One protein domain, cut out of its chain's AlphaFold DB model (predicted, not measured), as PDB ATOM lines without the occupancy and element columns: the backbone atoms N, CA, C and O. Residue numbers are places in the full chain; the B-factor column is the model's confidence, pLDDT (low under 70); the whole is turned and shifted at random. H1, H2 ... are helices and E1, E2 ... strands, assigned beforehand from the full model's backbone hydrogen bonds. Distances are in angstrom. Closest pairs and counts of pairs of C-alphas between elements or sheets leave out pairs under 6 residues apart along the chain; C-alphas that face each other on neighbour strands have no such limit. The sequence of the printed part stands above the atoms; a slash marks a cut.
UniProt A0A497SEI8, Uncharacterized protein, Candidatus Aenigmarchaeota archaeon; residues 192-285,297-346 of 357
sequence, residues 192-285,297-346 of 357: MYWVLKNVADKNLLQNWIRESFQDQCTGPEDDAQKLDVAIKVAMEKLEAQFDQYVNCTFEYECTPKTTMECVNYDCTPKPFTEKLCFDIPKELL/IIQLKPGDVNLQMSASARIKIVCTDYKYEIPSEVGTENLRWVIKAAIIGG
ATOM      1  N   MET A 192      31.517  91.776  21.749       97.00
ATOM      2  CA  MET A 192      32.890  91.776  21.242       97.00
ATOM      3  C   MET A 192      33.037  92.719  20.050       97.00
ATOM      4  O   MET A 192      33.950  93.548  20.039       97.00
ATOM      5  N   TYR A 193      32.100  92.661  19.094       97.25
ATOM      6  CA  TYR A 193      32.059  93.581  17.960       97.25
ATOM      7  C   TYR A 193      32.103  95.042  18.415       97.25
ATOM      8  O   TYR A 193      32.961  95.797  17.965       97.25
ATOM      9  N   TRP A 194      31.203  95.457  19.310       96.12
ATOM     10  CA  TRP A 194      31.089  96.856  19.718       96.12
ATOM     11  C   TRP A 194      32.272  97.343  20.559       96.12
ATOM     12  O   TRP A 194      32.674  98.502  20.406       96.12
ATOM     13  N   VAL A 195      32.870  96.481  21.392       96.00
ATOM     14  CA  VAL A 195      34.111  96.799  22.117       96.00
ATOM     15  C   VAL A 195      35.239  97.058  21.123       96.00
ATOM     16  O   VAL A 195      35.823  98.144  21.133       96.00
ATOM     17  N   LEU A 196      35.482  96.125  20.202       96.00
ATOM     18  CA  LEU A 196      36.516  96.261  19.178       96.00
ATOM     19  C   LEU A 196      36.256  97.467  18.266       96.00
ATOM     20  O   LEU A 196      37.171  98.234  17.967       96.00
ATOM     21  N   LYS A 197      35.001  97.681  17.852       95.00
ATOM     22  CA  LYS A 197      34.577  98.809  17.009       95.00
ATOM     23  C   LYS A 197      34.864 100.133  17.707       95.00
ATOM     24  O   LYS A 197      35.348 101.061  17.074       95.00
ATOM     25  N   ASN A 198      34.628 100.221  19.016       94.38
ATOM     26  CA  ASN A 198      34.958 101.401  19.811       94.38
ATOM     27  C   ASN A 198      36.476 101.632  19.927       94.38
ATOM     28  O   ASN A 198      36.904 102.785  19.883       94.38
ATOM     29  N   VAL A 199      37.287 100.571  20.042       95.00
ATOM     30  CA  VAL A 199      38.760 100.679  20.001       95.00
ATOM     31  C   VAL A 199      39.221 101.194  18.636       95.00
ATOM     32  O   VAL A 199      40.051 102.104  18.572       95.00
ATOM     33  N   ALA A 200      38.655 100.658  17.554       93.62
ATOM     34  CA  ALA A 200      38.972 101.053  16.186       93.62
ATOM     35  C   ALA A 200      38.542 102.493  15.882       93.62
ATOM     36  O   ALA A 200      39.375 103.291  15.471       93.62
ATOM     37  N   ASP A 201      37.298 102.875  16.170       91.88
ATOM     38  CA  ASP A 201      36.768 104.220  15.887       91.88
ATOM     39  C   ASP A 201      37.556 105.333  16.600       91.88
ATOM     40  O   ASP A 201      37.638 106.457  16.110       91.88
ATOM     41  N   LYS A 202      38.162 105.021  17.751       92.88
ATOM     42  CA  LYS A 202      39.030 105.930  18.516       92.88
ATOM     43  C   LYS A 202      40.518 105.803  18.165       92.88
ATOM     44  O   LYS A 202      41.350 106.463  18.785       92.88
ATOM     45  N   ASN A 203      40.853 104.935  17.213       91.56
ATOM     46  CA  ASN A 203      42.207 104.562  16.814       91.56
ATOM     47  C   ASN A 203      43.129 104.194  17.997       91.56
ATOM     48  O   ASN A 203      44.327 104.474  17.973       91.56
ATOM     49  N   LEU A 204      42.566 103.596  19.055       94.25
ATOM     50  CA  LEU A 204      43.282 103.380  20.316       94.25
ATOM     51  C   LEU A 204      44.480 102.452  20.146       94.25
ATOM     52  O   LEU A 204      45.540 102.756  20.675       94.25
ATOM     53  N   LEU A 205      44.336 101.384  19.355       93.19
ATOM     54  CA  LEU A 205      45.422 100.439  19.104       93.19
ATOM     55  C   LEU A 205      46.672 101.147  18.559       93.19
ATOM     56  O   LEU A 205      47.749 101.032  19.132       93.19
ATOM     57  N   GLN A 206      46.517 101.934  17.491       90.25
ATOM     58  CA  GLN A 206      47.625 102.680  16.893       90.25
ATOM     59  C   GLN A 206      48.189 103.739  17.853       90.25
ATOM     60  O   GLN A 206      49.400 103.951  17.883       90.25
ATOM     61  N   ASN A 207      47.334 104.398  18.644       90.88
ATOM     62  CA  ASN A 207      47.782 105.377  19.637       90.88
ATOM     63  C   ASN A 207      48.630 104.723  20.735       90.88
ATOM     64  O   ASN A 207      49.702 105.232  21.033       90.88
ATOM     65  N   TRP A 208      48.206 103.576  21.273       93.62
ATOM     66  CA  TRP A 208      48.962 102.839  22.288       93.62
ATOM     67  C   TRP A 208      50.302 102.334  21.771       93.62
ATOM     68  O   TRP A 208      51.290 102.390  22.498       93.62
ATOM     69  N   ILE A 209      50.340 101.875  20.517       90.50
ATOM     70  CA  ILE A 209      51.587 101.466  19.866       90.50
ATOM     71  C   ILE A 209      52.513 102.672  19.727       90.50
ATOM     72  O   ILE A 209      53.677 102.576  20.084       90.50
ATOM     73  N   ARG A 210      52.008 103.826  19.274       87.62
ATOM     74  CA  ARG A 210      52.825 105.042  19.151       87.62
ATOM     75  C   ARG A 210      53.352 105.533  20.500       87.62
ATOM     76  O   ARG A 210      54.528 105.851  20.584       87.62
ATOM     77  N   GLU A 211      52.497 105.598  21.519       88.38
ATOM     78  CA  GLU A 211      52.880 105.998  22.882       88.38
ATOM     79  C   GLU A 211      53.994 105.091  23.417       88.38
ATOM     80  O   GLU A 211      55.068 105.571  23.757       88.38
ATOM     81  N   SER A 212      53.782 103.771  23.382       89.56
ATOM     82  CA  SER A 212      54.766 102.804  23.881       89.56
ATOM     83  C   SER A 212      56.062 102.818  23.062       89.56
ATOM     84  O   SER A 212      57.150 102.705  23.614       89.56
ATOM     85  N   PHE A 213      55.974 103.021  21.743       86.62
ATOM     86  CA  PHE A 213      57.153 103.163  20.888       86.62
ATOM     87  C   PHE A 213      57.983 104.403  21.258       86.62
ATOM     88  O   PHE A 213      59.210 104.338  21.272       86.62
ATOM     89  N   GLN A 214      57.325 105.523  21.580       83.44
ATOM     90  CA  GLN A 214      57.989 106.762  22.000       83.44
ATOM     91  C   GLN A 214      58.660 106.633  23.373       83.44
ATOM     92  O   GLN A 214      59.753 107.165  23.566       83.44
ATOM     93  N   ASP A 215      58.064 105.878  24.296       82.19
ATOM     94  CA  ASP A 215      58.646 105.629  25.620       82.19
ATOM     95  C   ASP A 215      59.984 104.861  25.537       82.19
ATOM     96  O   ASP A 215      60.857 105.036  26.388       82.19
ATOM     97  N   GLN A 216      60.196 104.073  24.475       78.56
ATOM     98  CA  GLN A 216      61.428 103.303  24.237       78.56
ATOM     99  C   GLN A 216      62.525 104.091  23.490       78.56
ATOM    100  O   GLN A 216      63.567 103.541  23.125       78.56
ATOM    101  N   CYS A 217      62.342 105.392  23.237       70.88
ATOM    102  CA  CYS A 217      63.263 106.185  22.412       70.88
ATOM    103  C   CYS A 217      64.676 106.377  22.998       70.88
ATOM    104  O   CYS A 217      65.579 106.765  22.258       70.88
ATOM    105  N   THR A 218      64.899 106.102  24.283       65.25
ATOM    106  CA  THR A 218      66.193 106.312  24.964       65.25
ATOM    107  C   THR A 218      67.066 105.051  25.056       65.25
ATOM    108  O   THR A 218      68.209 105.137  25.507       65.25
ATOM    109  N   GLY A 219      66.568 103.891  24.613       64.00
ATOM    110  CA  GLY A 219      67.286 102.612  24.664       64.00
ATOM    111  C   GLY A 219      68.180 102.325  23.441       64.00
ATOM    112  O   GLY A 219      67.938 102.871  22.360       64.00
ATOM    113  N   PRO A 220      69.179 101.423  23.571       64.12
ATOM    114  CA  PRO A 220      70.059 100.979  22.476       64.12
ATOM    115  C   PRO A 220      69.372 100.030  21.472       64.12
ATOM    116  O   PRO A 220      70.024  99.515  20.566       64.12
ATOM    117  N   GLU A 221      68.085  99.753  21.671       70.12
ATOM    118  CA  GLU A 221      67.273  98.823  20.888       70.12
ATOM    119  C   GLU A 221      67.055  99.331  19.457       70.12
ATOM    120  O   GLU A 221      66.909 100.536  19.221       70.12
ATOM    121  N   ASP A 222      66.997  98.403  18.499       79.19
ATOM    122  CA  ASP A 222      66.595  98.728  17.132       79.19
ATOM    123  C   ASP A 222      65.080  99.011  17.047       79.19
ATOM    124  O   ASP A 222      64.292  98.614  17.910       79.19
ATOM    125  N   ASP A 223      64.644  99.719  16.002       79.56
ATOM    126  CA  ASP A 223      63.229 100.089  15.827       79.56
ATOM    127  C   ASP A 223      62.298  98.863  15.749       79.56
ATOM    128  O   ASP A 223      61.113  98.951  16.075       79.56
ATOM    129  N   ALA A 224      62.819  97.702  15.339       81.31
ATOM    130  CA  ALA A 224      62.051  96.468  15.243       81.31
ATOM    131  C   ALA A 224      61.725  95.891  16.631       81.31
ATOM    132  O   ALA A 224      60.591  95.473  16.870       81.31
ATOM    133  N   GLN A 225      62.696  95.904  17.549       85.94
ATOM    134  CA  GLN A 225      62.526  95.521  18.951       85.94
ATOM    135  C   GLN A 225      61.584  96.484  19.674       85.94
ATOM    136  O   GLN A 225      60.654  96.036  20.346       85.94
ATOM    137  N   LYS A 226      61.741  97.796  19.455       85.69
ATOM    138  CA  LYS A 226      60.833  98.812  20.013       85.69
ATOM    139  C   LYS A 226      59.393  98.592  19.562       85.69
ATOM    140  O   LYS A 226      58.469  98.658  20.373       85.69
ATOM    141  N   LEU A 227      59.186  98.284  18.278       86.75
ATOM    142  CA  LEU A 227      57.859  97.984  17.742       86.75
ATOM    143  C   LEU A 227      57.267  96.693  18.329       86.75
ATOM    144  O   LEU A 227      56.070  96.655  18.604       86.75
ATOM    145  N   ASP A 228      58.074  95.653  18.552       89.31
ATOM    146  CA  ASP A 228      57.622  94.416  19.207       89.31
ATOM    147  C   ASP A 228      57.136  94.670  20.644       89.31
ATOM    148  O   ASP A 228      56.019  94.281  20.999       89.31
ATOM    149  N   VAL A 229      57.914  95.406  21.444       90.25
ATOM    150  CA  VAL A 229      57.517  95.813  22.803       90.25
ATOM    151  C   VAL A 229      56.250  96.673  22.769       90.25
ATOM    152  O   VAL A 229      55.312  96.435  23.534       90.25
ATOM    153  N   ALA A 230      56.173  97.629  21.841       91.12
ATOM    154  CA  ALA A 230      55.014  98.500  21.695       91.12
ATOM    155  C   ALA A 230      53.727  97.737  21.348       91.12
ATOM    156  O   ALA A 230      52.669  98.023  21.914       91.12
ATOM    157  N   ILE A 231      53.813  96.740  20.459       92.50
ATOM    158  CA  ILE A 231      52.682  95.873  20.110       92.50
ATOM    159  C   ILE A 231      52.231  95.065  21.329       92.50
ATOM    160  O   ILE A 231      51.034  95.040  21.607       92.50
ATOM    161  N   LYS A 232      53.153  94.470  22.098       94.44
ATOM    162  CA  LYS A 232      52.816  93.706  23.315       94.44
ATOM    163  C   LYS A 232      52.054  94.554  24.336       94.44
ATOM    164  O   LYS A 232      50.967  94.165  24.755       94.44
ATOM    165  N   VAL A 233      52.552  95.753  24.644       94.94
ATOM    166  CA  VAL A 233      51.874  96.697  25.555       94.94
ATOM    167  C   VAL A 233      50.492  97.095  25.024       94.94
ATOM    168  O   VAL A 233      49.522  97.198  25.777       94.94
ATOM    169  N   ALA A 234      50.366  97.315  23.715       94.75
ATOM    170  CA  ALA A 234      49.083  97.653  23.111       94.75
ATOM    171  C   ALA A 234      48.078  96.488  23.157       94.75
ATOM    172  O   ALA A 234      46.879  96.740  23.290       94.75
ATOM    173  N   MET A 235      48.540  95.235  23.087       95.94
ATOM    174  CA  MET A 235      47.692  94.048  23.250       95.94
ATOM    175  C   MET A 235      47.179  93.901  24.683       95.94
ATOM    176  O   MET A 235      45.990  93.653  24.864       95.94
ATOM    177  N   GLU A 236      48.009  94.161  25.695       96.62
ATOM    178  CA  GLU A 236      47.559  94.189  27.096       96.62
ATOM    179  C   GLU A 236      46.478  95.262  27.318       96.62
ATOM    180  O   GLU A 236      45.439  95.013  27.937       96.62
ATOM    181  N   LYS A 237      46.670  96.461  26.748       96.81
ATOM    182  CA  LYS A 237      45.671  97.545  26.802       96.81
ATOM    183  C   LYS A 237      44.381  97.206  26.045       96.81
ATOM    184  O   LYS A 237      43.307  97.654  26.462       96.81
ATOM    185  N   LEU A 238      44.478  96.445  24.949       96.19
ATOM    186  CA  LEU A 238      43.333  95.937  24.190       96.19
ATOM    187  C   LEU A 238      42.539  94.920  25.011       96.19
ATOM    188  O   LEU A 238      41.326  95.078  25.141       96.19
ATOM    189  N   GLU A 239      43.210  93.930  25.598       96.50
ATOM    190  CA  GLU A 239      42.589  92.927  26.469       96.50
ATOM    191  C   GLU A 239      41.870  93.594  27.653       96.50
ATOM    192  O   GLU A 239      40.716  93.283  27.939       96.50
ATOM    193  N   ALA A 240      42.470  94.634  28.243       96.06
ATOM    194  CA  ALA A 240      41.875  95.406  29.337       96.06
ATOM    195  C   ALA A 240      40.582  96.180  28.978       96.06
ATOM    196  O   ALA A 240      39.927  96.733  29.875       96.06
ATOM    197  N   GLN A 241      40.205  96.267  27.693       96.00
ATOM    198  CA  GLN A 241      38.902  96.811  27.273       96.00
ATOM    199  C   GLN A 241      37.754  95.820  27.480       96.00
ATOM    200  O   GLN A 241      36.589  96.230  27.567       96.00
ATOM    201  N   PHE A 242      38.078  94.534  27.552       96.38
ATOM    202  CA  PHE A 242      37.136  93.462  27.809       96.38
ATOM    203  C   PHE A 242      37.015  93.182  29.311       96.38
ATOM    204  O   PHE A 242      37.637  93.836  30.153       96.38
ATOM    205  N   ASP A 243      36.134  92.249  29.654       94.62
ATOM    206  CA  ASP A 243      36.094  91.657  30.983       94.62
ATOM    207  C   ASP A 243      37.034  90.446  31.070       94.62
ATOM    208  O   ASP A 243      37.661  90.044  30.094       94.62
ATOM    209  N   GLN A 244      37.110  89.849  32.257       94.88
ATOM    210  CA  GLN A 244      38.022  88.748  32.590       94.88
ATOM    211  C   GLN A 244      37.843  87.458  31.766       94.88
ATOM    212  O   GLN A 244      38.608  86.517  31.956       94.88
ATOM    213  N   TYR A 245      36.821  87.370  30.908       96.56
ATOM    214  CA  TYR A 245      36.550  86.179  30.100       96.56
ATOM    215  C   TYR A 245      37.187  86.231  28.711       96.56
ATOM    216  O   TYR A 245      37.119  85.236  27.992       96.56
ATOM    217  N   VAL A 246      37.777  87.362  28.311       97.44
ATOM    218  CA  VAL A 246      38.418  87.505  27.000       97.44
ATOM    219  C   VAL A 246      39.928  87.496  27.147       97.44
ATOM    220  O   VAL A 246      40.475  88.259  27.932       97.44
ATOM    221  N   ASN A 247      40.589  86.676  26.335       97.56
ATOM    222  CA  ASN A 247      42.038  86.705  26.152       97.56
ATOM    223  C   ASN A 247      42.349  87.119  24.711       97.56
ATOM    224  O   ASN A 247      41.759  86.557  23.780       97.56
ATOM    225  N   CYS A 248      43.261  88.071  24.517       97.19
ATOM    226  CA  CYS A 248      43.693  88.490  23.189       97.19
ATOM    227  C   CYS A 248      45.145  88.073  22.933       97.19
ATOM    228  O   CYS A 248      46.081  88.519  23.588       97.19
ATOM    229  N   THR A 249      45.338  87.257  21.899       96.50
ATOM    230  CA  THR A 249      46.658  86.840  21.409       96.50
ATOM    231  C   THR A 249      46.952  87.485  20.062       96.50
ATOM    232  O   THR A 249      46.038  87.953  19.376       96.50
ATOM    233  N   PHE A 250      48.221  87.522  19.663       94.81
ATOM    234  CA  PHE A 250      48.608  88.037  18.357       94.81
ATOM    235  C   PHE A 250      49.736  87.221  17.727       94.81
ATOM    236  O   PHE A 250      50.569  86.639  18.418       94.81
ATOM    237  N   GLU A 251      49.761  87.219  16.397       93.38
ATOM    238  CA  GLU A 251      50.770  86.557  15.576       93.38
ATOM    239  C   GLU A 251      51.282  87.526  14.506       93.38
ATOM    240  O   GLU A 251      50.507  88.261  13.886       93.38
ATOM    241  N   TYR A 252      52.594  87.519  14.264       90.19
ATOM    242  CA  TYR A 252      53.190  88.273  13.164       90.19
ATOM    243  C   TYR A 252      52.955  87.550  11.839       90.19
ATOM    244  O   TYR A 252      53.506  86.481  11.595       90.19
ATOM    245  N   GLU A 253      52.197  88.175  10.943       87.38
ATOM    246  CA  GLU A 253      52.102  87.742   9.544       87.38
ATOM    247  C   GLU A 253      53.221  88.342   8.679       87.38
ATOM    248  O   GLU A 253      53.410  87.938   7.530       87.38
ATOM    249  N   CYS A 254      53.898  89.373   9.188       83.38
ATOM    250  CA  CYS A 254      55.040  90.025   8.561       83.38
ATOM    251  C   CYS A 254      55.949  90.604   9.650       83.38
ATOM    252  O   CYS A 254      55.462  91.223  10.599       83.38
ATOM    253  N   THR A 255      57.259  90.375   9.531       69.50
ATOM    254  CA  THR A 255      58.237  90.749  10.561       69.50
ATOM    255  C   THR A 255      58.620  92.228  10.485       69.50
ATOM    256  O   THR A 255      58.767  92.734   9.373       69.50
ATOM    257  N   PRO A 256      58.921  92.884  11.620       64.00
ATOM    258  CA  PRO A 256      59.229  94.315  11.695       64.00
ATOM    259  C   PRO A 256      60.600  94.749  11.128       64.00
ATOM    260  O   PRO A 256      61.214  95.684  11.627       64.00
ATOM    261  N   LYS A 257      61.111  94.079  10.086       57.59
ATOM    262  CA  LYS A 257      62.490  94.246   9.594       57.59
ATOM    263  C   LYS A 257      62.656  95.249   8.445       57.59
ATOM    264  O   LYS A 257      63.766  95.737   8.258       57.59
ATOM    265  N   THR A 258      61.604  95.579   7.688       54.22
ATOM    266  CA  THR A 258      61.675  96.513   6.543       54.22
ATOM    267  C   THR A 258      60.401  97.355   6.415       54.22
ATOM    268  O   THR A 258      59.284  96.883   6.607       54.22
ATOM    269  N   THR A 259      60.570  98.643   6.109       56.72
ATOM    270  CA  THR A 259      59.588  99.707   6.383       56.72
ATOM    271  C   THR A 259      58.350  99.725   5.483       56.72
ATOM    272  O   THR A 259      57.328 100.261   5.911       56.72
ATOM    273  N   MET A 260      58.373  99.121   4.288       58.44
ATOM    274  CA  MET A 260      57.246  99.205   3.337       58.44
ATOM    275  C   MET A 260      56.590  97.870   2.960       58.44
ATOM    276  O   MET A 260      55.433  97.875   2.542       58.44
ATOM    277  N   GLU A 261      57.261  96.726   3.116       63.84
ATOM    278  CA  GLU A 261      56.733  95.443   2.614       63.84
ATOM    279  C   GLU A 261      55.501  94.962   3.395       63.84
ATOM    280  O   GLU A 261      54.584  94.385   2.812       63.84
ATOM    281  N   CYS A 262      55.430  95.253   4.698       68.94
ATOM    282  CA  CYS A 262      54.327  94.804   5.549       68.94
ATOM    283  C   CYS A 262      53.062  95.682   5.466       68.94
ATOM    284  O   CYS A 262      51.996  95.246   5.904       68.94
ATOM    285  N   VAL A 263      53.166  96.903   4.926       69.00
ATOM    286  CA  VAL A 263      52.122  97.949   5.002       69.00
ATOM    287  C   VAL A 263      51.665  98.478   3.639       69.00
ATOM    288  O   VAL A 263      50.708  99.241   3.557       69.00
ATOM    289  N   ASN A 264      52.279  98.052   2.532       69.19
ATOM    290  CA  ASN A 264      51.871  98.502   1.199       69.19
ATOM    291  C   ASN A 264      50.623  97.759   0.672       69.19
ATOM    292  O   ASN A 264      50.690  97.001  -0.297       69.19
ATOM    293  N   TYR A 265      49.481  97.970   1.331       68.25
ATOM    294  CA  TYR A 265      48.184  97.405   0.963       68.25
ATOM    295  C   TYR A 265      47.155  98.510   0.728       68.25
ATOM    296  O   TYR A 265      47.028  99.439   1.529       68.25
ATOM    297  N   ASP A 266      46.386  98.381  -0.355       66.19
ATOM    298  CA  ASP A 266      45.143  99.131  -0.489       66.19
ATOM    299  C   ASP A 266      44.101  98.513   0.444       66.19
ATOM    300  O   ASP A 266      43.594  97.412   0.227       66.19
ATOM    301  N   CYS A 267      43.823  99.236   1.520       68.12
ATOM    302  CA  CYS A 267      42.831  98.868   2.515       68.12
ATOM    303  C   CYS A 267      41.630  99.803   2.490       68.12
ATOM    304  O   CYS A 267      40.927  99.907   3.497       68.12
ATOM    305  N   THR A 268      41.418 100.528   1.389       65.06
ATOM    306  CA  THR A 268      40.275 101.426   1.265       65.06
ATOM    307  C   THR A 268      39.003 100.600   1.446       65.06
ATOM    308  O   THR A 268      38.721  99.720   0.623       65.06
ATOM    309  N   PRO A 269      38.245 100.816   2.539       60.53
ATOM    310  CA  PRO A 269      37.065 100.019   2.793       60.53
ATOM    311  C   PRO A 269      36.065 100.312   1.681       60.53
ATOM    312  O   PRO A 269      35.665 101.460   1.475       60.53
ATOM    313  N   LYS A 270      35.678  99.273   0.940       61.72
ATOM    314  CA  LYS A 270      34.611  99.415  -0.047       61.72
ATOM    315  C   LYS A 270      33.327  99.781   0.698       61.72
ATOM    316  O   LYS A 270      33.050  99.177   1.738       61.72
ATOM    317  N   PRO A 271      32.549 100.754   0.204       64.88
ATOM    318  CA  PRO A 271      31.271 101.073   0.809       64.88
ATOM    319  C   PRO A 271      30.371  99.835   0.775       64.88
ATOM    320  O   PRO A 271      30.267  99.145  -0.242       64.88
ATOM    321  N   PHE A 272      29.737  99.545   1.906       66.94
ATOM    322  CA  PHE A 272      28.752  98.480   2.004       66.94
ATOM    323  C   PHE A 272      27.499  98.883   1.208       66.94
ATOM    324  O   PHE A 272      26.939  99.953   1.436       66.94
ATOM    325  N   THR A 273      27.085  98.061   0.240       64.25
ATOM    326  CA  THR A 273      25.994  98.386  -0.710       64.25
ATOM    327  C   THR A 273      24.884  97.340  -0.753       64.25
ATOM    328  O   THR A 273      23.924  97.481  -1.514       64.25
ATOM    329  N   GLU A 274      25.002  96.293   0.057       73.00
ATOM    330  CA  GLU A 274      24.069  95.177   0.036       73.00
ATOM    331  C   GLU A 274      22.789  95.517   0.803       73.00
ATOM    332  O   GLU A 274      22.801  96.254   1.791       73.00
ATOM    333  N   LYS A 275      21.661  94.966   0.345       70.06
ATOM    334  CA  LYS A 275      20.367  95.154   1.008       70.06
ATOM    335  C   LYS A 275      20.151  94.082   2.066       70.06
ATOM    336  O   LYS A 275      20.297  92.891   1.794       70.06
ATOM    337  N   LEU A 276      19.748  94.504   3.260       70.38
ATOM    338  CA  LEU A 276      19.237  93.602   4.286       70.38
ATOM    339  C   LEU A 276      17.815  93.191   3.897       70.38
ATOM    340  O   LEU A 276      17.009  94.031   3.520       70.38
ATOM    341  N   CYS A 277      17.473  91.905   3.978       69.44
ATOM    342  CA  CYS A 277      16.104  91.487   3.651       69.44
ATOM    343  C   CYS A 277      15.061  92.003   4.638       69.44
ATOM    344  O   CYS A 277      13.893  92.154   4.290       69.44
ATOM    345  N   PHE A 278      15.479  92.191   5.887       66.69
ATOM    346  CA  PHE A 278      14.711  92.899   6.890       66.69
ATOM    347  C   PHE A 278      15.179  94.344   6.805       66.69
ATOM    348  O   PHE A 278      16.115  94.739   7.500       66.69
ATOM    349  N   ASP A 279      14.597  95.100   5.872       53.69
ATOM    350  CA  ASP A 279      14.808  96.541   5.820       53.69
ATOM    351  C   ASP A 279      14.363  97.107   7.174       53.69
ATOM    352  O   ASP A 279      13.194  97.034   7.564       53.69
ATOM    353  N   ILE A 280      15.351  97.600   7.917       46.88
ATOM    354  CA  ILE A 280      15.217  98.267   9.209       46.88
ATOM    355  C   ILE A 280      14.081  99.303   9.085       46.88
ATOM    356  O   ILE A 280      14.031 100.006   8.069       46.88
ATOM    357  N   PRO A 281      13.166  99.434  10.068       38.25
ATOM    358  CA  PRO A 281      12.145 100.477  10.049       38.25
ATOM    359  C   PRO A 281      12.756 101.833   9.671       38.25
ATOM    360  O   PRO A 281      13.835 102.190  10.151       38.25
ATOM    361  N   LYS A 282      12.060 102.576   8.799       39.44
ATOM    362  CA  LYS A 282      12.505 103.815   8.120       39.44
ATOM    363  C   LYS A 282      13.051 104.928   9.033       39.44
ATOM    364  O   LYS A 282      13.560 105.923   8.534       39.44
ATOM    365  N   GLU A 283      12.970 104.771  10.346       38.44
ATOM    366  CA  GLU A 283      13.423 105.726  11.359       38.44
ATOM    367  C   GLU A 283      14.936 105.650  11.652       38.44
ATOM    368  O   GLU A 283      15.466 106.551  12.296       38.44
ATOM    369  N   LEU A 284      15.657 104.633  11.150       40.16
ATOM    370  CA  LEU A 284      17.108 104.466  11.370       40.16
ATOM    371  C   LEU A 284      17.982 104.528  10.101       40.16
ATOM    372  O   LEU A 284      19.197 104.376  10.193       40.16
ATOM    373  N   LEU A 285      17.407 104.805   8.926       35.91
ATOM    374  CA  LEU A 285      18.121 104.840   7.641       35.91
ATOM    375  C   LEU A 285      18.141 106.254   7.048       35.91
ATOM    376  O   LEU A 285      17.492 106.542   6.045       35.91
ATOM    377  N   ILE A 297      42.565  93.528  -6.487       34.19
ATOM    378  CA  ILE A 297      43.756  93.886  -5.706       34.19
ATOM    379  C   ILE A 297      44.699  94.690  -6.614       34.19
ATOM    380  O   ILE A 297      45.226  94.144  -7.582       34.19
ATOM    381  N   ILE A 298      44.914  95.972  -6.316       36.72
ATOM    382  CA  ILE A 298      45.918  96.796  -6.997       36.72
ATOM    383  C   ILE A 298      47.054  97.045  -6.004       36.72
ATOM    384  O   ILE A 298      46.841  97.590  -4.924       36.72
ATOM    385  N   GLN A 299      48.267  96.623  -6.362       38.59
ATOM    386  CA  GLN A 299      49.476  97.024  -5.644       38.59
ATOM    387  C   GLN A 299      49.685  98.529  -5.840       38.59
ATOM    388  O   GLN A 299      49.812  98.994  -6.975       38.59
ATOM    389  N   LEU A 300      49.731  99.287  -4.745       38.75
ATOM    390  CA  LEU A 300      50.146 100.685  -4.789       38.75
ATOM    391  C   LEU A 300      51.617 100.752  -5.217       38.75
ATOM    392  O   LEU A 300      52.462  99.990  -4.731       38.75
ATOM    393  N   LYS A 301      51.925 101.663  -6.145       38.00
ATOM    394  CA  LYS A 301      53.313 101.936  -6.525       38.00
ATOM    395  C   LYS A 301      54.032 102.574  -5.325       38.00
ATOM    396  O   LYS A 301      53.455 103.443  -4.674       38.00
ATOM    397  N   PRO A 302      55.280 102.176  -5.033       38.22
ATOM    398  CA  PRO A 302      56.069 102.779  -3.965       38.22
ATOM    399  C   PRO A 302      56.345 104.247  -4.324       38.22
ATOM    400  O   PRO A 302      57.151 104.533  -5.207       38.22
ATOM    401  N   GLY A 303      55.614 105.177  -3.705       38.38
ATOM    402  CA  GLY A 303      55.736 106.613  -3.985       38.38
ATOM    403  C   GLY A 303      54.700 107.505  -3.295       38.38
ATOM    404  O   GLY A 303      55.007 108.656  -3.004       38.38
ATOM    405  N   ASP A 304      53.516 106.980  -2.961       40.41
ATOM    406  CA  ASP A 304      52.400 107.808  -2.456       40.41
ATOM    407  C   ASP A 304      52.347 107.972  -0.928       40.41
ATOM    408  O   ASP A 304      51.464 108.652  -0.403       40.41
ATOM    409  N   VAL A 305      53.286 107.379  -0.184       43.62
ATOM    410  CA  VAL A 305      53.305 107.474   1.279       43.62
ATOM    411  C   VAL A 305      54.615 108.109   1.732       43.62
ATOM    412  O   VAL A 305      55.659 107.462   1.798       43.62
ATOM    413  N   ASN A 306      54.554 109.410   2.020       39.69
ATOM    414  CA  ASN A 306      55.669 110.171   2.578       39.69
ATOM    415  C   ASN A 306      55.803 109.827   4.067       39.69
ATOM    416  O   ASN A 306      55.260 110.494   4.947       39.69
ATOM    417  N   LEU A 307      56.434 108.686   4.314       49.09
ATOM    418  CA  LEU A 307      56.586 108.070   5.616       49.09
ATOM    419  C   LEU A 307      58.044 108.169   6.035       49.09
ATOM    420  O   LEU A 307      58.851 107.296   5.727       49.09
ATOM    421  N   GLN A 308      58.378 109.225   6.774       46.53
ATOM    422  CA  GLN A 308      59.497 109.166   7.711       46.53
ATOM    423  C   GLN A 308      59.125 108.124   8.785       46.53
ATOM    424  O   GLN A 308      58.572 108.477   9.820       46.53
ATOM    425  N   MET A 309      59.279 106.828   8.491       54.19
ATOM    426  CA  MET A 309      58.786 105.743   9.348       54.19
ATOM    427  C   MET A 309      59.897 104.829   9.848       54.19
ATOM    428  O   MET A 309      60.701 104.306   9.076       54.19
ATOM    429  N   SER A 310      59.854 104.628  11.160       65.31
ATOM    430  CA  SER A 310      60.684 103.787  12.013       65.31
ATOM    431  C   SER A 310      59.951 102.456  12.276       65.31
ATOM    432  O   SER A 310      59.183 102.346  13.222       65.31
ATOM    433  N   ALA A 311      60.153 101.451  11.417       77.38
ATOM    434  CA  ALA A 311      59.546 100.105  11.468       77.38
ATOM    435  C   ALA A 311      58.019  99.987  11.220       77.38
ATOM    436  O   ALA A 311      57.206 100.858  11.522       77.38
ATOM    437  N   SER A 312      57.600  98.855  10.647       82.31
ATOM    438  CA  SER A 312      56.191  98.531  10.386       82.31
ATOM    439  C   SER A 312      55.937  97.030  10.527       82.31
ATOM    440  O   SER A 312      56.853  96.230  10.369       82.31
ATOM    441  N   ALA A 313      54.711  96.630  10.866       87.25
ATOM    442  CA  ALA A 313      54.368  95.231  11.111       87.25
ATOM    443  C   ALA A 313      52.961  94.897  10.617       87.25
ATOM    444  O   ALA A 313      52.057  95.734  10.647       87.25
ATOM    445  N   ARG A 314      52.761  93.635  10.227       88.44
ATOM    446  CA  ARG A 314      51.425  93.075  10.015       88.44
ATOM    447  C   ARG A 314      51.161  92.013  11.062       88.44
ATOM    448  O   ARG A 314      51.915  91.044  11.160       88.44
ATOM    449  N   ILE A 315      50.082  92.201  11.807       91.31
ATOM    450  CA  ILE A 315      49.687  91.298  12.880       91.31
ATOM    451  C   ILE A 315      48.269  90.788  12.663       91.31
ATOM    452  O   ILE A 315      47.380  91.512  12.200       91.31
ATOM    453  N   LYS A 316      48.072  89.528  13.034       93.31
ATOM    454  CA  LYS A 316      46.770  88.903  13.216       93.31
ATOM    455  C   LYS A 316      46.496  88.846  14.712       93.31
ATOM    456  O   LYS A 316      47.268  88.249  15.448       93.31
ATOM    457  N   ILE A 317      45.421  89.482  15.150       95.25
ATOM    458  CA  ILE A 317      44.972  89.507  16.542       95.25
ATOM    459  C   ILE A 317      43.795  88.543  16.662       95.25
ATOM    460  O   ILE A 317      42.878  88.576  15.840       95.25
ATOM    461  N   VAL A 318      43.812  87.692  17.681       96.75
ATOM    462  CA  VAL A 318      42.738  86.748  17.985       96.75
ATOM    463  C   VAL A 318      42.290  86.976  19.420       96.75
ATOM    464  O   VAL A 318      42.988  86.598  20.358       96.75
ATOM    465  N   CYS A 319      41.111  87.571  19.584       97.31
ATOM    466  CA  CYS A 319      40.459  87.686  20.883       97.31
ATOM    467  C   CYS A 319      39.474  86.529  21.045       97.31
ATOM    468  O   CYS A 319      38.563  86.369  20.232       97.31
ATOM    469  N   THR A 320      39.679  85.707  22.069       97.88
ATOM    470  CA  THR A 320      38.852  84.533  22.371       97.88
ATOM    471  C   THR A 320      38.068  84.790  23.643       97.88
ATOM    472  O   THR A 320      38.656  85.164  24.655       97.88
ATOM    473  N   ASP A 321      36.758  84.594  23.584       97.75
ATOM    474  CA  ASP A 321      35.852  84.731  24.716       97.75
ATOM    475  C   ASP A 321      35.442  83.361  25.258       97.75
ATOM    476  O   ASP A 321      34.867  82.544  24.539       97.75
ATOM    477  N   TYR A 322      35.724  83.148  26.541       96.88
ATOM    478  CA  TYR A 322      35.495  81.897  27.262       96.88
ATOM    479  C   TYR A 322      34.246  81.927  28.149       96.88
ATOM    480  O   TYR A 322      34.016  80.986  28.906       96.88
ATOM    481  N   LYS A 323      33.440  83.002  28.120       96.38
ATOM    482  CA  LYS A 323      32.250  83.090  28.985       96.38
ATOM    483  C   LYS A 323      31.204  82.027  28.634       96.38
ATOM    484  O   LYS A 323      30.546  81.503  29.531       96.38
ATOM    485  N   TYR A 324      31.043  81.740  27.343       94.75
ATOM    486  CA  TYR A 324      30.062  80.790  26.834       94.75
ATOM    487  C   TYR A 324      30.679  79.847  25.813       94.75
ATOM    488  O   TYR A 324      31.368  80.275  24.890       94.75
ATOM    489  N   GLU A 325      30.328  78.575  25.944       93.19
ATOM    490  CA  GLU A 325      30.550  77.576  24.914       93.19
ATOM    491  C   GLU A 325      29.388  77.620  23.914       93.19
ATOM    492  O   GLU A 325      28.247  77.277  24.235       93.19
ATOM    493  N   ILE A 326      29.665  78.092  22.701       93.12
ATOM    494  CA  ILE A 326      28.664  78.288  21.656       93.12
ATOM    495  C   ILE A 326      28.483  76.981  20.874       93.12
ATOM    496  O   ILE A 326      29.462  76.450  20.351       93.12
ATOM    497  N   PRO A 327      27.247  76.473  20.729       88.31
ATOM    498  CA  PRO A 327      26.988  75.293  19.912       88.31
ATOM    499  C   PRO A 327      27.370  75.498  18.430       88.31
ATOM    500  O   PRO A 327      27.006  76.512  17.826       88.31
ATOM    501  N   SER A 328      28.053  74.514  17.839       86.25
ATOM    502  CA  SER A 328      28.483  74.461  16.433       86.25
ATOM    503  C   SER A 328      28.316  73.053  15.841       86.25
ATOM    504  O   SER A 328      28.042  72.087  16.554       86.25
ATOM    505  N   GLU A 329      28.503  72.905  14.523       76.31
ATOM    506  CA  GLU A 329      28.397  71.612  13.817       76.31
ATOM    507  C   GLU A 329      29.343  70.523  14.359       76.31
ATOM    508  O   GLU A 329      29.050  69.337  14.216       76.31
ATOM    509  N   VAL A 330      30.464  70.909  14.981       80.06
ATOM    510  CA  VAL A 330      31.486  69.986  15.506       80.06
ATOM    511  C   VAL A 330      31.453  69.843  17.033       80.06
ATOM    512  O   VAL A 330      32.279  69.121  17.590       80.06
ATOM    513  N   GLY A 331      30.499  70.485  17.715       88.50
ATOM    514  CA  GLY A 331      30.338  70.405  19.165       88.50
ATOM    515  C   GLY A 331      30.048  71.765  19.786       88.50
ATOM    516  O   GLY A 331      29.080  72.429  19.424       88.50
ATOM    517  N   THR A 332      30.864  72.162  20.755       90.94
ATOM    518  CA  THR A 332      30.816  73.496  21.346       90.94
ATOM    519  C   THR A 332      32.155  74.203  21.155       90.94
ATOM    520  O   THR A 332      33.217  73.587  21.224       90.94
ATOM    521  N   GLU A 333      32.109  75.501  20.862       93.75
ATOM    522  CA  GLU A 333      33.285  76.314  20.557       93.75
ATOM    523  C   GLU A 333      33.236  77.657  21.285       93.75
ATOM    524  O   GLU A 333      32.177  78.258  21.463       93.75
ATOM    525  N   ASN A 334      34.404  78.164  21.671       96.50
ATOM    526  CA  ASN A 334      34.530  79.526  22.179       96.50
ATOM    527  C   ASN A 334      34.416  80.532  21.031       96.50
ATOM    528  O   ASN A 334      34.907  80.292  19.922       96.50
ATOM    529  N   LEU A 335      33.834  81.698  21.304       96.81
ATOM    530  CA  LEU A 335      33.772  82.770  20.319       96.81
ATOM    531  C   LEU A 335      35.175  83.332  20.072       96.81
ATOM    532  O   LEU A 335      35.821  83.840  20.986       96.81
ATOM    533  N   ARG A 336      35.638  83.276  18.821       96.06
ATOM    534  CA  ARG A 336      36.954  83.783  18.414       96.06
ATOM    535  C   ARG A 336      36.794  84.901  17.399       96.06
ATOM    536  O   ARG A 336      36.364  84.662  16.274       96.06
ATOM    537  N   TRP A 337      37.178  86.110  17.789       95.44
ATOM    538  CA  TRP A 337      37.203  87.261  16.898       95.44
ATOM    539  C   TRP A 337      38.602  87.462  16.330       95.44
ATOM    540  O   TRP A 337      39.551  87.712  17.075       95.44
ATOM    541  N   VAL A 338      38.725  87.368  15.008       93.94
ATOM    542  CA  VAL A 338      40.002  87.504  14.301       93.94
ATOM    543  C   VAL A 338      40.078  88.863  13.623       93.94
ATOM    544  O   VAL A 338      39.149  89.287  12.941       93.94
ATOM    545  N   ILE A 339      41.199  89.554  13.795       92.12
ATOM    546  CA  ILE A 339      41.415  90.897  13.266       92.12
ATOM    547  C   ILE A 339      42.777  90.975  12.597       92.12
ATOM    548  O   ILE A 339      43.777  90.570  13.183       92.12
ATOM    549  N   LYS A 340      42.840  91.574  11.405       90.12
ATOM    550  CA  LYS A 340      44.118  91.979  10.812       90.12
ATOM    551  C   LYS A 340      44.413  93.441  11.075       90.12
ATOM    552  O   LYS A 340      43.528  94.295  10.974       90.12
ATOM    553  N   ALA A 341      45.673  93.723  11.369       90.19
ATOM    554  CA  ALA A 341      46.170  95.073  11.534       90.19
ATOM    555  C   ALA A 341      47.504  95.247  10.798       90.19
ATOM    556  O   ALA A 341      48.460  94.511  11.038       90.19
ATOM    557  N   ALA A 342      47.559  96.232   9.905       88.19
ATOM    558  CA  ALA A 342      48.797  96.753   9.343       88.19
ATOM    559  C   ALA A 342      49.181  98.005  10.143       88.19
ATOM    560  O   ALA A 342      48.522  99.048  10.067       88.19
ATOM    561  N   ILE A 343      50.211  97.844  10.964       85.19
ATOM    562  CA  ILE A 343      50.652  98.782  11.987       85.19
ATOM    563  C   ILE A 343      51.928  99.467  11.530       85.19
ATOM    564  O   ILE A 343      52.825  98.848  10.956       85.19
ATOM    565  N   ILE A 344      52.030 100.742  11.874       78.56
ATOM    566  CA  ILE A 344      53.273 101.486  11.751       78.56
ATOM    567  C   ILE A 344      53.812 101.792  13.150       78.56
ATOM    568  O   ILE A 344      53.082 102.348  13.974       78.56
ATOM    569  N   GLY A 345      55.104 101.527  13.361       69.44
ATOM    570  CA  GLY A 345      55.919 102.207  14.367       69.44
ATOM    571  C   GLY A 345      56.347 103.575  13.830       69.44
ATOM    572  O   GLY A 345      56.850 103.701  12.714       69.44
ATOM    573  N   GLY A 346      56.043 104.653  14.544       65.56
ATOM    574  CA  GLY A 346      56.315 105.976  13.995       65.56
ATOM    575  C   GLY A 346      55.919 107.132  14.892       65.56
ATOM    576  O   GLY A 346      54.783 107.229  15.359       65.56
TER     577      GLY A 346
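This is residues 192 to 285 and 297 to 346 of the 357 residues of an uncharacterized protein of Candidatus Aenigmarchaeota archaeon (UniProt A0A497SEI8). A twisted antiparallel sheet, E1 E2 E3, has the hairpin H2 H3 on one face, two layers. Residues 268 to 285 stick out. The printed part, 144 residues with three named helices then three named strands, is mixed and loose, radius of gyration of the C-alphas 18.3 A, spanning 54 by 37 by 32 A.

H1, residues 192 to 201, begins at C-alpha 192, (32.890, 91.776, 21.242). H2 is 204 to 215 and H3 223 to 239. E1 is 246 to 254; E2, 312 to 328, bends by 96 degrees at 324; E3, 331 to 344, 39.3 A, ends at C-alpha 344, (53.273, 101.486, 11.751).

E1 and E2 have N 249 and O 318 2.9 A apart, the hairpin E2 E3 N 317 and O 339 2.8 A, within hydrogen-bond range, as is every helix O i to N i+4 pair. H3 lies over E2 and touches H2, closest C-alphas 212 and 230, 4.8 A.

Across the cut, C-alphas 285 and 297 are 30.9 A apart; 47 residues have pLDDT under 70.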